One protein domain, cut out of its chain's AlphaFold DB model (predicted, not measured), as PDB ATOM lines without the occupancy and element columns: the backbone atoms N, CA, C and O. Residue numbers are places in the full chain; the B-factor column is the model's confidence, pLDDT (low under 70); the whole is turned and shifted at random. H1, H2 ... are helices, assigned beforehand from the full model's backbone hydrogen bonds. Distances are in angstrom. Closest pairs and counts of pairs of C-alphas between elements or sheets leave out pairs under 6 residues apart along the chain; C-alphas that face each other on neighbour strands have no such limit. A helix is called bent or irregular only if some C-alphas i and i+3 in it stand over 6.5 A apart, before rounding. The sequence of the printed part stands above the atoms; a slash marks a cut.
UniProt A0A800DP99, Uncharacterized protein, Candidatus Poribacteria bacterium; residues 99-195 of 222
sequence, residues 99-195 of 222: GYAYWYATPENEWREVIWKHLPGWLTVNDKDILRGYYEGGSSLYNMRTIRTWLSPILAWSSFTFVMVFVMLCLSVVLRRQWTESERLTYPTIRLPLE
ATOM      1  N   GLY A  99      87.317  99.946 106.885       92.69
ATOM      2  CA  GLY A  99      86.124 100.791 106.771       92.69
ATOM      3  C   GLY A  99      86.372 102.278 107.014       92.69
ATOM      4  O   GLY A  99      85.482 103.088 106.761       92.69
ATOM      5  N   TYR A 100      87.567 102.649 107.483       93.12
ATOM      6  CA  TYR A 100      87.858 103.983 108.010       93.12
ATOM      7  C   TYR A 100      87.527 105.111 107.026       93.12
ATOM      8  O   TYR A 100      86.800 106.044 107.364       93.12
ATOM      9  N   ALA A 101      87.994 104.986 105.781       92.94
ATOM     10  CA  ALA A 101      87.778 105.990 104.741       92.94
ATOM     11  C   ALA A 101      86.304 106.139 104.327       92.94
ATOM     12  O   ALA A 101      85.908 107.194 103.834       92.94
ATOM     13  N   TYR A 102      85.478 105.106 104.521       93.69
ATOM     14  CA  TYR A 102      84.040 105.167 104.248       93.69
ATOM     15  C   TYR A 102      83.265 105.737 105.436       93.69
ATOM     16  O   TYR A 102      82.360 106.553 105.245       93.69
ATOM     17  N   TRP A 103      83.624 105.331 106.655       94.81
ATOM     18  CA  TRP A 103      82.964 105.764 107.886       94.81
ATOM     19  C   TRP A 103      83.190 107.251 108.168       94.81
ATOM     20  O   TRP A 103      82.222 107.991 108.332       94.81
ATOM     21  N   TYR A 104      84.449 107.699 108.128       93.69
ATOM     22  CA  TYR A 104      84.857 109.068 108.463       93.69
ATOM     23  C   TYR A 104      84.880 110.033 107.264       93.69
ATOM     24  O   TYR A 104      85.416 111.132 107.371       93.69
ATOM     25  N   ALA A 105      84.308 109.662 106.114       93.50
ATOM     26  CA  ALA A 105      84.166 110.590 104.991       93.50
ATOM     27  C   ALA A 105      83.196 111.731 105.347       93.50
ATOM     28  O   ALA A 105      82.021 111.471 105.635       93.50
ATOM     29  N   THR A 106      83.673 112.973 105.269       93.19
ATOM     30  CA  THR A 106      82.882 114.197 105.454       93.19
ATOM     31  C   THR A 106      83.012 115.096 104.219       93.19
ATOM     32  O   THR A 106      83.951 114.925 103.439       93.19
ATOM     33  N   PRO A 107      82.090 116.049 103.993       92.12
ATOM     34  CA  PRO A 107      82.214 116.988 102.879       92.12
ATOM     35  C   PRO A 107      83.513 117.808 102.914       92.12
ATOM     36  O   PRO A 107      84.027 118.170 101.867       92.12
ATOM     37  N   GLU A 108      84.062 118.076 104.103       93.75
ATOM     38  CA  GLU A 108      85.263 118.897 104.290       93.75
ATOM     39  C   GLU A 108      86.561 118.155 103.955       93.75
ATOM     40  O   GLU A 108      87.548 118.793 103.598       93.75
ATOM     41  N   ASN A 109      86.593 116.823 104.102       94.06
ATOM     42  CA  ASN A 109      87.784 116.034 103.784       94.06
ATOM     43  C   ASN A 109      87.804 115.510 102.344       94.06
ATOM     44  O   ASN A 109      88.847 115.035 101.900       94.06
ATOM     45  N   GLU A 110      86.679 115.596 101.627       93.44
ATOM     46  CA  GLU A 110      86.529 115.187 100.222       93.44
ATOM     47  C   GLU A 110      86.961 113.730  99.947       93.44
ATOM     48  O   GLU A 110      87.314 113.333  98.830       93.44
ATOM     49  N   TRP A 111      86.962 112.868 100.972       94.06
ATOM     50  CA  TRP A 111      87.440 111.488 100.825       94.06
ATOM     51  C   TRP A 111      86.572 110.667  99.883       94.06
ATOM     52  O   TRP A 111      87.051 109.712  99.265       94.06
ATOM     53  N   ARG A 112      85.304 111.047  99.740       91.19
ATOM     54  CA  ARG A 112      84.386 110.405  98.809       91.19
ATOM     55  C   ARG A 112      84.816 110.622  97.359       91.19
ATOM     56  O   ARG A 112      84.797 109.680  96.571       91.19
ATOM     57  N   GLU A 113      85.222 111.833  97.015       92.50
ATOM     58  CA  GLU A 113      85.611 112.242  95.666       92.50
ATOM     59  C   GLU A 113      87.048 111.809  95.336       92.50
ATOM     60  O   GLU A 113      87.357 111.405  94.204       92.50
ATOM     61  N   VAL A 114      87.933 111.877  96.333       92.31
ATOM     62  CA  VAL A 114      89.371 111.653  96.159       92.31
ATOM     63  C   VAL A 114      89.756 110.194  96.396       92.31
ATOM     64  O   VAL A 114      90.471 109.626  95.574       92.31
ATOM     65  N   ILE A 115      89.283 109.566  97.477       92.62
ATOM     66  CA  ILE A 115      89.814 108.283  97.967       92.62
ATOM     67  C   ILE A 115      88.950 107.093  97.536       92.62
ATOM     68  O   ILE A 115      89.497 106.090  97.080       92.62
ATOM     69  N   TRP A 116      87.616 107.176  97.635       92.69
ATOM     70  CA  TRP A 116      86.736 106.002  97.461       92.69
ATOM     71  C   TRP A 116      86.919 105.295  96.113       92.69
ATOM     72  O   TRP A 116      86.893 104.070  96.053       92.69
ATOM     73  N   LYS A 117      87.177 106.049  95.037       91.75
ATOM     74  CA  LYS A 117      87.425 105.502  93.689       91.75
ATOM     75  C   LYS A 117      88.678 104.622  93.588       91.75
ATOM     76  O   LYS A 117      88.801 103.846  92.644       91.75
ATOM     77  N   HIS A 118      89.606 104.752  94.532       93.00
ATOM     78  CA  HIS A 118      90.858 104.000  94.576       93.00
ATOM     79  C   HIS A 118      90.825 102.844  95.578       93.00
ATOM     80  O   HIS A 118      91.787 102.082  95.643       93.00
ATOM     81  N   LEU A 119      89.741 102.696  96.345       92.81
ATOM     82  CA  LEU A 119      89.610 101.646  97.347       92.81
ATOM     83  C   LEU A 119      88.930 100.408  96.745       92.81
ATOM     84  O   LEU A 119      87.741 100.444  96.419       92.81
ATOM     85  N   PRO A 120      89.652  99.287  96.602       92.31
ATOM     86  CA  PRO A 120      89.060  98.062  96.093       92.31
ATOM     87  C   PRO A 120      88.057  97.476  97.092       92.31
ATOM     88  O   PRO A 120      88.414  97.104  98.209       92.31
ATOM     89  N   GLY A 121      86.813  97.281  96.647       89.56
ATOM     90  CA  GLY A 121      85.733  96.727  97.478       89.56
ATOM     91  C   GLY A 121      85.975  95.306  98.006       89.56
ATOM     92  O   GLY A 121      85.274  94.869  98.908       89.56
ATOM     93  N   TRP A 122      86.970  94.580  97.484       92.75
ATOM     94  CA  TRP A 122      87.357  93.265  98.005       92.75
ATOM     95  C   TRP A 122      88.348  93.336  99.182       92.75
ATOM     96  O   TRP A 122      88.454  92.348  99.905       92.75
ATOM     97  N   LEU A 123      89.030  94.473  99.394       92.38
ATOM     98  CA  LEU A 123      89.930  94.743 100.535       92.38
ATOM     99  C   LEU A 123      89.296  95.625 101.616       92.38
ATOM    100  O   LEU A 123      89.836  95.710 102.717       92.38
ATOM    101  N   THR A 124      88.194  96.304 101.298       94.50
ATOM    102  CA  THR A 124      87.559  97.297 102.172       94.50
ATOM    103  C   THR A 124      86.075  97.015 102.373       94.50
ATOM    104  O   THR A 124      85.433  96.431 101.505       94.50
ATOM    105  N   VAL A 125      85.509  97.496 103.476       93.94
ATOM    106  CA  VAL A 125      84.074  97.461 103.770       93.94
ATOM    107  C   VAL A 125      83.492  98.847 103.513       93.94
ATOM    108  O   VAL A 125      83.837  99.800 104.203       93.94
ATOM    109  N   ASN A 126      82.607  98.963 102.523       92.25
ATOM    110  CA  ASN A 126      81.993 100.235 102.119       92.25
ATOM    111  C   ASN A 126      80.553 100.435 102.635       92.25
ATOM    112  O   ASN A 126      80.017 101.540 102.545       92.25
ATOM    113  N   ASP A 127      79.922  99.387 103.168       91.38
ATOM    114  CA  ASP A 127      78.547  99.420 103.673       91.38
ATOM    115  C   ASP A 127      78.481 100.124 105.041       91.38
ATOM    116  O   ASP A 127      78.906  99.577 106.064       91.38
ATOM    117  N   LYS A 128      77.933 101.348 105.066       89.94
ATOM    118  CA  LYS A 128      77.819 102.159 106.288       89.94
ATOM    119  C   LYS A 128      76.910 101.542 107.350       89.94
ATOM    120  O   LYS A 128      77.183 101.749 108.529       89.94
ATOM    121  N   ASP A 129      75.882 100.781 106.977       89.56
ATOM    122  CA  ASP A 129      74.991 100.147 107.956       89.56
ATOM    123  C   ASP A 129      75.734  99.043 108.717       89.56
ATOM    124  O   ASP A 129      75.573  98.875 109.928       89.56
ATOM    125  N   ILE A 130      76.611  98.322 108.018       90.81
ATOM    126  CA  ILE A 130      77.473  97.299 108.619       90.81
ATOM    127  C   ILE A 130      78.580  97.942 109.455       90.81
ATOM    128  O   ILE A 130      78.852  97.480 110.565       90.81
ATOM    129  N   LEU A 131      79.195  99.021 108.960       91.94
ATOM    130  CA  LEU A 131      80.205  99.772 109.712       91.94
ATOM    131  C   LEU A 131      79.626 100.401 110.978       91.94
ATOM    132  O   LEU A 131      80.303 100.412 112.001       91.94
ATOM    133  N   ARG A 132      78.367 100.841 110.958       91.50
ATOM    134  CA  ARG A 132      77.682 101.345 112.151       91.50
ATOM    135  C   ARG A 132      77.691 100.316 113.275       91.50
ATOM    136  O   ARG A 132      78.052 100.638 114.398       91.50
ATOM    137  N   GLY A 133      77.391  99.061 112.949       89.44
ATOM    138  CA  GLY A 133      77.460  97.958 113.900       89.44
ATOM    139  C   GLY A 133      78.861  97.682 114.462       89.44
ATOM    140  O   GLY A 133      78.965  97.182 115.580       89.44
ATOM    141  N   TYR A 134      79.913  98.005 113.704       89.19
ATOM    142  CA  TYR A 134      81.317  97.878 114.107       89.19
ATOM    143  C   TYR A 134      81.791  99.054 114.978       89.19
ATOM    144  O   TYR A 134      82.450  98.824 115.987       89.19
ATOM    145  N   TYR A 135      81.437 100.294 114.625       90.25
ATOM    146  CA  TYR A 135      81.882 101.503 115.331       90.25
ATOM    147  C   TYR A 135      81.005 101.877 116.533       90.25
ATOM    148  O   TYR A 135      81.530 102.250 117.578       90.25
ATOM    149  N   GLU A 136      79.681 101.799 116.396       91.19
ATOM    150  CA  GLU A 136      78.722 102.200 117.440       91.19
ATOM    151  C   GLU A 136      78.256 101.012 118.298       91.19
ATOM    152  O   GLU A 136      77.674 101.198 119.366       91.19
ATOM    153  N   GLY A 137      78.509  99.779 117.850       86.44
ATOM    154  CA  GLY A 137      77.997  98.568 118.488       86.44
ATOM    155  C   GLY A 137      76.514  98.318 118.187       86.44
ATOM    156  O   GLY A 137      75.971  98.765 117.179       86.44
ATOM    157  N   GLY A 138      75.845  97.522 119.028       79.44
ATOM    158  CA  GLY A 138      74.402  97.243 118.907       79.44
ATOM    159  C   GLY A 138      73.993  96.296 117.767       79.44
ATOM    160  O   GLY A 138      72.807  96.018 117.598       79.44
ATOM    161  N   SER A 139      74.953  95.760 117.007       80.56
ATOM    162  CA  SER A 139      74.708  94.777 115.948       80.56
ATOM    163  C   SER A 139      75.140  93.367 116.359       80.56
ATOM    164  O   SER A 139      76.065  93.181 117.150       80.56
ATOM    165  N   SER A 140      74.471  92.348 115.813       81.31
ATOM    166  CA  SER A 140      74.888  90.956 116.000       81.31
ATOM    167  C   SER A 140      75.945  90.571 114.965       81.31
ATOM    168  O   SER A 140      75.681  90.611 113.760       81.31
ATOM    169  N   LEU A 141      77.109  90.114 115.439       74.94
ATOM    170  CA  LEU A 141      78.165  89.537 114.593       74.94
ATOM    171  C   LEU A 141      77.683  88.306 113.810       74.94
ATOM    172  O   LEU A 141      78.214  88.001 112.747       74.94
ATOM    173  N   TYR A 142      76.653  87.620 114.310       80.44
ATOM    174  CA  TYR A 142      76.102  86.407 113.706       80.44
ATOM    175  C   TYR A 142      75.131  86.685 112.553       80.44
ATOM    176  O   TYR A 142      74.574  85.752 111.973       80.44
ATOM    177  N   ASN A 143      74.909  87.953 112.194       88.00
ATOM    178  CA  ASN A 143      74.136  88.271 111.005       88.00
ATOM    179  C   ASN A 143      74.904  87.816 109.752       88.00
ATOM    180  O   ASN A 143      76.019  88.264 109.481       88.00
ATOM    181  N   MET A 144      74.272  86.957 108.950       88.56
ATOM    182  CA  MET A 144      74.846  86.436 107.709       88.56
ATOM    183  C   MET A 144      75.271  87.556 106.744       88.56
ATOM    184  O   MET A 144      76.260  87.402 106.028       88.56
ATOM    185  N   ARG A 145      74.571  88.701 106.735       89.69
ATOM    186  CA  ARG A 145      74.957  89.869 105.927       89.69
ATOM    187  C   ARG A 145      76.292  90.463 106.394       89.69
ATOM    188  O   ARG A 145      77.157  90.719 105.558       89.69
ATOM    189  N   THR A 146      76.472  90.634 107.703       89.50
ATOM    190  CA  THR A 146      77.723  91.125 108.300       89.50
ATOM    191  C   THR A 146      78.869  90.185 107.949       89.50
ATOM    192  O   THR A 146      79.851  90.616 107.351       89.50
ATOM    193  N   ILE A 147      78.705  88.883 108.202       90.19
ATOM    194  CA  ILE A 147      79.737  87.875 107.915       90.19
ATOM    195  C   ILE A 147      80.152  87.913 106.441       90.19
ATOM    196  O   ILE A 147      81.340  87.994 106.149       90.19
ATOM    197  N   ARG A 148      79.195  87.899 105.504       91.06
ATOM    198  CA  ARG A 148      79.495  87.912 104.060       91.06
ATOM    199  C   ARG A 148      80.263  89.155 103.622       91.06
ATOM    200  O   ARG A 148      81.149  89.040 102.781       91.06
ATOM    201  N   THR A 149      79.938  90.312 104.190       91.44
ATOM    202  CA  THR A 149      80.583  91.582 103.822       91.44
ATOM    203  C   THR A 149      82.019  91.644 104.331       91.44
ATOM    204  O   THR A 149      82.914  92.050 103.597       91.44
ATOM    205  N   TRP A 150      82.267  91.175 105.555       92.44
ATOM    206  CA  TRP A 150      83.613  91.133 106.133       92.44
ATOM    207  C   TRP A 150      84.477  89.991 105.584       92.44
ATOM    208  O   TRP A 150      85.702  90.086 105.610       92.44
ATOM    209  N   LEU A 151      83.865  88.928 105.049       92.75
ATOM    210  CA  LEU A 151      84.585  87.747 104.572       92.75
ATOM    211  C   LEU A 151      85.593  88.076 103.463       92.75
ATOM    212  O   LEU A 151      86.717  87.583 103.517       92.75
ATOM    213  N   SER A 152      85.224  88.908 102.481       93.56
ATOM    214  CA  SER A 152      86.130  89.249 101.374       93.56
ATOM    215  C   SER A 152      87.376  90.013 101.855       93.56
ATOM    216  O   SER A 152      88.477  89.510 101.615       93.56
ATOM    217  N   PRO A 153      87.256  91.140 102.591       93.81
ATOM    218  CA  PRO A 153      88.414  91.831 103.161       93.81
ATOM    219  C   PRO A 153      89.270  90.943 104.065       93.81
ATOM    220  O   PRO A 153      90.493  90.921 103.928       93.81
ATOM    221  N   ILE A 154      88.645  90.155 104.949       92.69
ATOM    222  CA  ILE A 154      89.369  89.270 105.871       92.69
ATOM    223  C   ILE A 154      90.182  88.230 105.102       92.69
ATOM    224  O   ILE A 154      91.353  88.027 105.418       92.69
ATOM    225  N   LEU A 155      89.601  87.581 104.088       94.56
ATOM    226  CA  LEU A 155      90.311  86.588 103.282       94.56
ATOM    227  C   LEU A 155      91.460  87.216 102.492       94.56
ATOM    228  O   LEU A 155      92.553  86.650 102.458       94.56
ATOM    229  N   ALA A 156      91.241  88.390 101.903       94.38
ATOM    230  CA  ALA A 156      92.255  89.117 101.155       94.38
ATOM    231  C   ALA A 156      93.469  89.478 102.027       94.38
ATOM    232  O   ALA A 156      94.604  89.117 101.700       94.38
ATOM    233  N   TRP A 157      93.232  90.115 103.175       93.44
ATOM    234  CA  TRP A 157      94.287  90.503 104.115       93.44
ATOM    235  C   TRP A 157      94.953  89.304 104.794       93.44
ATOM    236  O   TRP A 157      96.171  89.305 104.990       93.44
ATOM    237  N   SER A 158      94.196  88.244 105.088       92.62
ATOM    238  CA  SER A 158      94.756  86.995 105.618       92.62
ATOM    239  C   SER A 158      95.664  86.316 104.595       92.62
ATOM    240  O   SER A 158      96.754  85.873 104.946       92.62
ATOM    241  N   SER A 159      95.258  86.275 103.322       94.94
ATOM    242  CA  SER A 159      96.075  85.725 102.236       94.94
ATOM    243  C   SER A 159      97.354  86.534 102.036       94.94
ATOM    244  O   SER A 159      98.432  85.955 101.926       94.94
ATOM    245  N   PHE A 160      97.260  87.867 102.035       93.31
ATOM    246  CA  PHE A 160      98.429  88.742 101.960       93.31
ATOM    247  C   PHE A 160      99.401  88.484 103.121       93.31
ATOM    248  O   PHE A 160     100.588  88.242 102.897       93.31
ATOM    249  N   THR A 161      98.884  88.447 104.351       92.00
ATOM    250  CA  THR A 161      99.679  88.183 105.560       92.00
ATOM    251  C   THR A 161     100.339  86.808 105.503       92.00
ATOM    252  O   THR A 161     101.521  86.672 105.811       92.00
ATOM    253  N   PHE A 162      99.609  85.785 105.054       94.00
ATOM    254  CA  PHE A 162     100.141  84.436 104.888       94.00
ATOM    255  C   PHE A 162     101.305  84.401 103.893       94.00
ATOM    256  O   PHE A 162     102.360  83.855 104.213       94.00
ATOM    257  N   VAL A 163     101.147  85.015 102.715       96.44
ATOM    258  CA  VAL A 163     102.211  85.092 101.703       96.44
ATOM    259  C   VAL A 163     103.424  85.844 102.248       96.44
ATOM    260  O   VAL A 163     104.550  85.386 102.080       96.44
ATOM    261  N   MET A 164     103.211  86.957 102.954       93.88
ATOM    262  CA  MET A 164     104.292  87.735 103.560       93.88
ATOM    263  C   MET A 164     105.081  86.910 104.585       93.88
ATOM    264  O   MET A 164     106.307  86.834 104.502       93.88
ATOM    265  N   VAL A 165     104.394  86.237 105.514       92.44
ATOM    266  CA  VAL A 165     105.029  85.346 106.499       92.44
ATOM    267  C   VAL A 165     105.756  84.197 105.801       92.44
ATOM    268  O   VAL A 165     106.885  83.875 106.166       92.44
ATOM    269  N   PHE A 166     105.155  83.605 104.770       94.69
ATOM    270  CA  PHE A 166     105.768  82.531 103.997       94.69
ATOM    271  C   PHE A 166     107.072  82.977 103.325       94.69
ATOM    272  O   PHE A 166     108.093  82.306 103.469       94.69
ATOM    273  N   VAL A 167     107.080  84.139 102.669       96.06
ATOM    274  CA  VAL A 167     108.291  84.711 102.061       96.06
ATOM    275  C   VAL A 167     109.359  84.978 103.122       96.06
ATOM    276  O   VAL A 167     110.514  84.608 102.921       96.06
ATOM    277  N   MET A 168     108.991  85.538 104.277       93.31
ATOM    278  CA  MET A 168     109.930  85.762 105.386       93.31
ATOM    279  C   MET A 168     110.523  84.453 105.918       93.31
ATOM    280  O   MET A 168     111.718  84.393 106.223       93.31
ATOM    281  N   LEU A 169     109.733  83.378 105.981       91.75
ATOM    282  CA  LEU A 169     110.222  82.042 106.331       91.75
ATOM    283  C   LEU A 169     111.184  81.499 105.268       91.75
ATOM    284  O   LEU A 169     112.246  80.987 105.622       91.75
ATOM    285  N   CYS A 170     110.870  81.646 103.979       94.62
ATOM    286  CA  CYS A 170     111.767  81.257 102.888       94.62
ATOM    287  C   CYS A 170     113.101  82.009 102.957       94.62
ATOM    288  O   CYS A 170     114.161  81.385 102.903       94.62
ATOM    289  N   LEU A 171     113.058  83.331 103.144       93.94
ATOM    290  CA  LEU A 171     114.251  84.159 103.317       93.94
ATOM    291  C   LEU A 171     115.057  83.718 104.538       93.94
ATOM    292  O   LEU A 171     116.269  83.548 104.440       93.94
ATOM    293  N   SER A 172     114.388  83.442 105.659       90.69
ATOM    294  CA  SER A 172     115.040  82.941 106.872       90.69
ATOM    295  C   SER A 172     115.770  81.621 106.620       90.69
ATOM    296  O   SER A 172     116.874  81.436 107.119       90.69
ATOM    297  N   VAL A 173     115.205  80.708 105.823       91.69
ATOM    298  CA  VAL A 173     115.852  79.431 105.472       91.69
ATOM    299  C   VAL A 173     117.089  79.641 104.595       91.69
ATOM    300  O   VAL A 173     118.114  79.007 104.851       91.69
ATOM    301  N   VAL A 174     117.017  80.528 103.600       92.75
ATOM    302  CA  VAL A 174     118.148  80.841 102.708       92.75
ATOM    303  C   VAL A 174     119.277  81.528 103.482       92.75
ATOM    304  O   VAL A 174     120.430  81.102 103.409       92.75
ATOM    305  N   LEU A 175     118.946  82.549 104.277       91.88
ATOM    306  CA  LEU A 175     119.915  83.354 105.024       91.88
ATOM    307  C   LEU A 175     120.469  82.638 106.256       91.88
ATOM    308  O   LEU A 175     121.579  82.944 106.686       91.88
ATOM    309  N   ARG A 176     119.757  81.639 106.799       90.56
ATOM    310  CA  ARG A 176     120.196  80.873 107.978       90.56
ATOM    311  C   ARG A 176     121.625  80.365 107.838       90.56
ATOM    312  O   ARG A 176     122.379  80.429 108.808       90.56
ATOM    313  N   ARG A 177     121.993  79.842 106.662       85.75
ATOM    314  CA  ARG A 177     123.336  79.293 106.440       85.75
ATOM    315  C   ARG A 177     124.398  80.389 106.495       85.75
ATOM    316  O   ARG A 177     125.362  80.242 107.236       85.75
ATOM    317  N   GLN A 178     124.169  81.500 105.796       87.44
ATOM    318  CA  GLN A 178     125.066  82.659 105.783       87.44
ATOM    319  C   GLN A 178     125.260  83.242 107.191       87.44
ATOM    320  O   GLN A 178     126.391  83.419 107.645       87.44
ATOM    321  N   TRP A 179     124.163  83.468 107.919       88.06
ATOM    322  CA  TRP A 179     124.204  84.030 109.269       88.06
ATOM    323  C   TRP A 179     124.892  83.115 110.279       88.06
ATOM    324  O   TRP A 179     125.608  83.595 111.152       88.06
ATOM    325  N   THR A 180     124.704  81.799 110.161       86.75
ATOM    326  CA  THR A 180     125.279  80.841 111.115       86.75
ATOM    327  C   THR A 180     126.747  80.538 110.810       86.75
ATOM    328  O   THR A 180     127.570  80.522 111.722       86.75
ATOM    329  N   GLU A 181     127.086  80.275 109.545       86.25
ATOM    330  CA  GLU A 181     128.410  79.770 109.153       86.25
ATOM    331  C   GLU A 181     129.406  80.903 108.874       86.25
ATOM    332  O   GLU A 181     130.549  80.835 109.330       86.25
ATOM    333  N   SER A 182     128.983  81.948 108.156       84.50
ATOM    334  CA  SER A 182     129.869  83.031 107.711       84.50
ATOM    335  C   SER A 182     129.907  84.191 108.699       84.50
ATOM    336  O   SER A 182     130.985  84.608 109.112       84.50
ATOM    337  N   GLU A 183     128.740  84.690 109.111       86.12
ATOM    338  CA  GLU A 183     128.642  85.877 109.978       86.12
ATOM    339  C   GLU A 183     128.638  85.536 111.472       86.12
ATOM    340  O   GLU A 183     128.813  86.420 112.308       86.12
ATOM    341  N   ARG A 184     128.469  84.250 111.817       83.38
ATOM    342  CA  ARG A 184     128.425  83.740 113.198       83.38
ATOM    343  C   ARG A 184     127.503  84.570 114.095       83.38
ATOM    344  O   ARG A 184     127.833  84.865 115.249       83.38
ATOM    345  N   LEU A 185     126.344  84.947 113.557       81.06
ATOM    346  CA  LEU A 185     125.362  85.749 114.263       81.06
ATOM    347  C   LEU A 185     124.952  85.012 115.538       81.06
ATOM    348  O   LEU A 185     124.450  83.887 115.510       81.06
ATOM    349  N   THR A 186     125.192  85.647 116.680       79.69
ATOM    350  CA  THR A 186     124.740  85.097 117.954       79.69
ATOM    351  C   THR A 186     123.238  85.340 118.068       79.69
ATOM    352  O   THR A 186     122.774  86.445 117.802       79.69
ATOM    353  N   TYR A 187     122.477  84.328 118.492       83.12
ATOM    354  CA  TYR A 187     121.034  84.429 118.743       83.12
ATOM    355  C   TYR A 187     120.765  84.537 120.259       83.12
ATOM    356  O   TYR A 187     120.372  83.552 120.885       83.12
ATOM    357  N   PRO A 188     121.027  85.685 120.917       83.06
ATOM    358  CA  PRO A 188     120.873  85.806 122.367       83.06
ATOM    359  C   PRO A 188     119.404  85.761 122.805       83.06
ATOM    360  O   PRO A 188     119.103  85.254 123.883       83.06
ATOM    361  N   THR A 189     118.485  86.230 121.961       84.75
ATOM    362  CA  THR A 189     117.055  86.363 122.282       84.75
ATOM    363  C   THR A 189     116.355  85.026 122.520       84.75
ATOM    364  O   THR A 189     115.399  84.967 123.289       84.75
ATOM    365  N   ILE A 190     116.851  83.936 121.925       86.00
ATOM    366  CA  ILE A 190     116.294  82.590 122.113       86.00
ATOM    367  C   ILE A 190     116.874  81.869 123.341       86.00
ATOM    368  O   ILE A 190     116.332  80.848 123.758       86.00
ATOM    369  N   ARG A 191     117.940  82.387 123.972       87.75
ATOM    370  CA  ARG A 191     118.570  81.724 125.130       87.75
ATOM    371  C   ARG A 191     117.604  81.584 126.298       87.75
ATOM    372  O   ARG A 191     117.453  80.491 126.822       87.75
ATOM    373  N   LEU A 192     116.915  82.661 126.663       89.06
ATOM    374  CA  LEU A 192     115.956  82.646 127.767       89.06
ATOM    375  C   LEU A 192     114.875  81.555 127.603       89.06
ATOM    376  O   LEU A 192     114.770  80.700 128.483       89.06
ATOM    377  N   PRO A 193     114.107  81.501 126.496       88.94
ATOM    378  CA  PRO A 193     113.099  80.457 126.318       88.94
ATOM    379  C   PRO A 193     113.700  79.047 126.197       88.94
ATOM    380  O   PRO A 193     113.067  78.089 126.641       88.94
ATOM    381  N   LEU A 194     114.914  78.888 125.655       89.69
ATOM    382  CA  LEU A 194     115.604  77.589 125.645       89.69
ATOM    383  C   LEU A 194     115.920  77.112 127.066       89.69
ATOM    384  O   LEU A 194     115.572  75.989 127.424       89.69
ATOM    385  N   GLU A 195     116.514  77.968 127.895       90.69
ATOM    386  CA  GLU A 195     116.862  77.632 129.280       90.69
ATOM    387  C   GLU A 195     115.614  77.375 130.137       90.69
ATOM    388  O   GLU A 195     115.600  76.452 130.951       90.69
TER     389      GLU A 195
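Overview. This is residues 99 to 195 of the 222 residues of an uncharacterized protein of Candidatus Poribacteria bacterium (UniProt A0A800DP99). One very long helix, H4, makes a shaft with a small, loose head of three short helices, H1, H2 and H3, and their links near its first residues. Past its last residues the chain turns back, and a short helix, H5, sticks out there, far from the head. The printed part has 97 residues with five named helices, H1 to H5 in order along the chain, and no named strand; the class is all helix. The whole is extended, with a radius of gyration of the C-alphas of 21.5 A, and its elongated outline spans 58 by 33 by 21 A.

Arrangement. H4, residues 144 to 182, touches no helix and has a kink of 36 degrees near residue 174. It is irregular, but only just: C-alphas 174 and 177 are 6.6 A apart. H3, residues 128 to 135, is close to H4 but not clearly touching it; their closest C-alphas, those of Ile 130 and Thr 146, are 6.2 A apart. The two run the same way at a steep tilt of 58 degrees. H1, residues 99 to 103, touches H3, and their closest C-alphas, those of Trp 103 and Lys 128, are 6.5 A apart. H2, residues 111 to 114, and H1 only just touch, with 3 pairs of C-alphas within 8 A, and only at the corner by their link; the closest are those of Ala 101 and Trp 111, at 6.8 A. H5, residues 188 to 195, is apart from H4 and touches no helix. It is irregular, but only just: C-alphas 189 and 192 are 6.7 A apart. Every O i to N i+4 pair is within hydrogen-bond range in H1, against 3 of 4 in H3, 31 of 35 in H4 and 2 of 4 in H5; H2 is too short for such a pair.

Along the chain. H4 is 55.1 A from C-alpha 144 at (74.846, 86.436, 107.709) to C-alpha 182 at (129.869, 83.031, 107.711). H5 is 11.4 A long and ends at C-alpha 195, at (116.862, 77.632, 129.280). H3 measures 9.9 A, H1 6.0 A and H2 5.1 A from first to last C-alpha. H1 begins at C-alpha 99, at (86.124, 100.791, 106.771).

Size, cuts and confidence. The two C-alphas farthest apart are those of Pro 107 and Glu 181, at 59.7 A. Residues 158 to 175 of H4 and residues 188 to 195, which are H5, stand free. The link from H2 to H3, residues 115 to 127, is long, and the link from H4 to H5 is tight. The printed part has no cut. Its mean pLDDT is 90.4, and no printed residue is under 70.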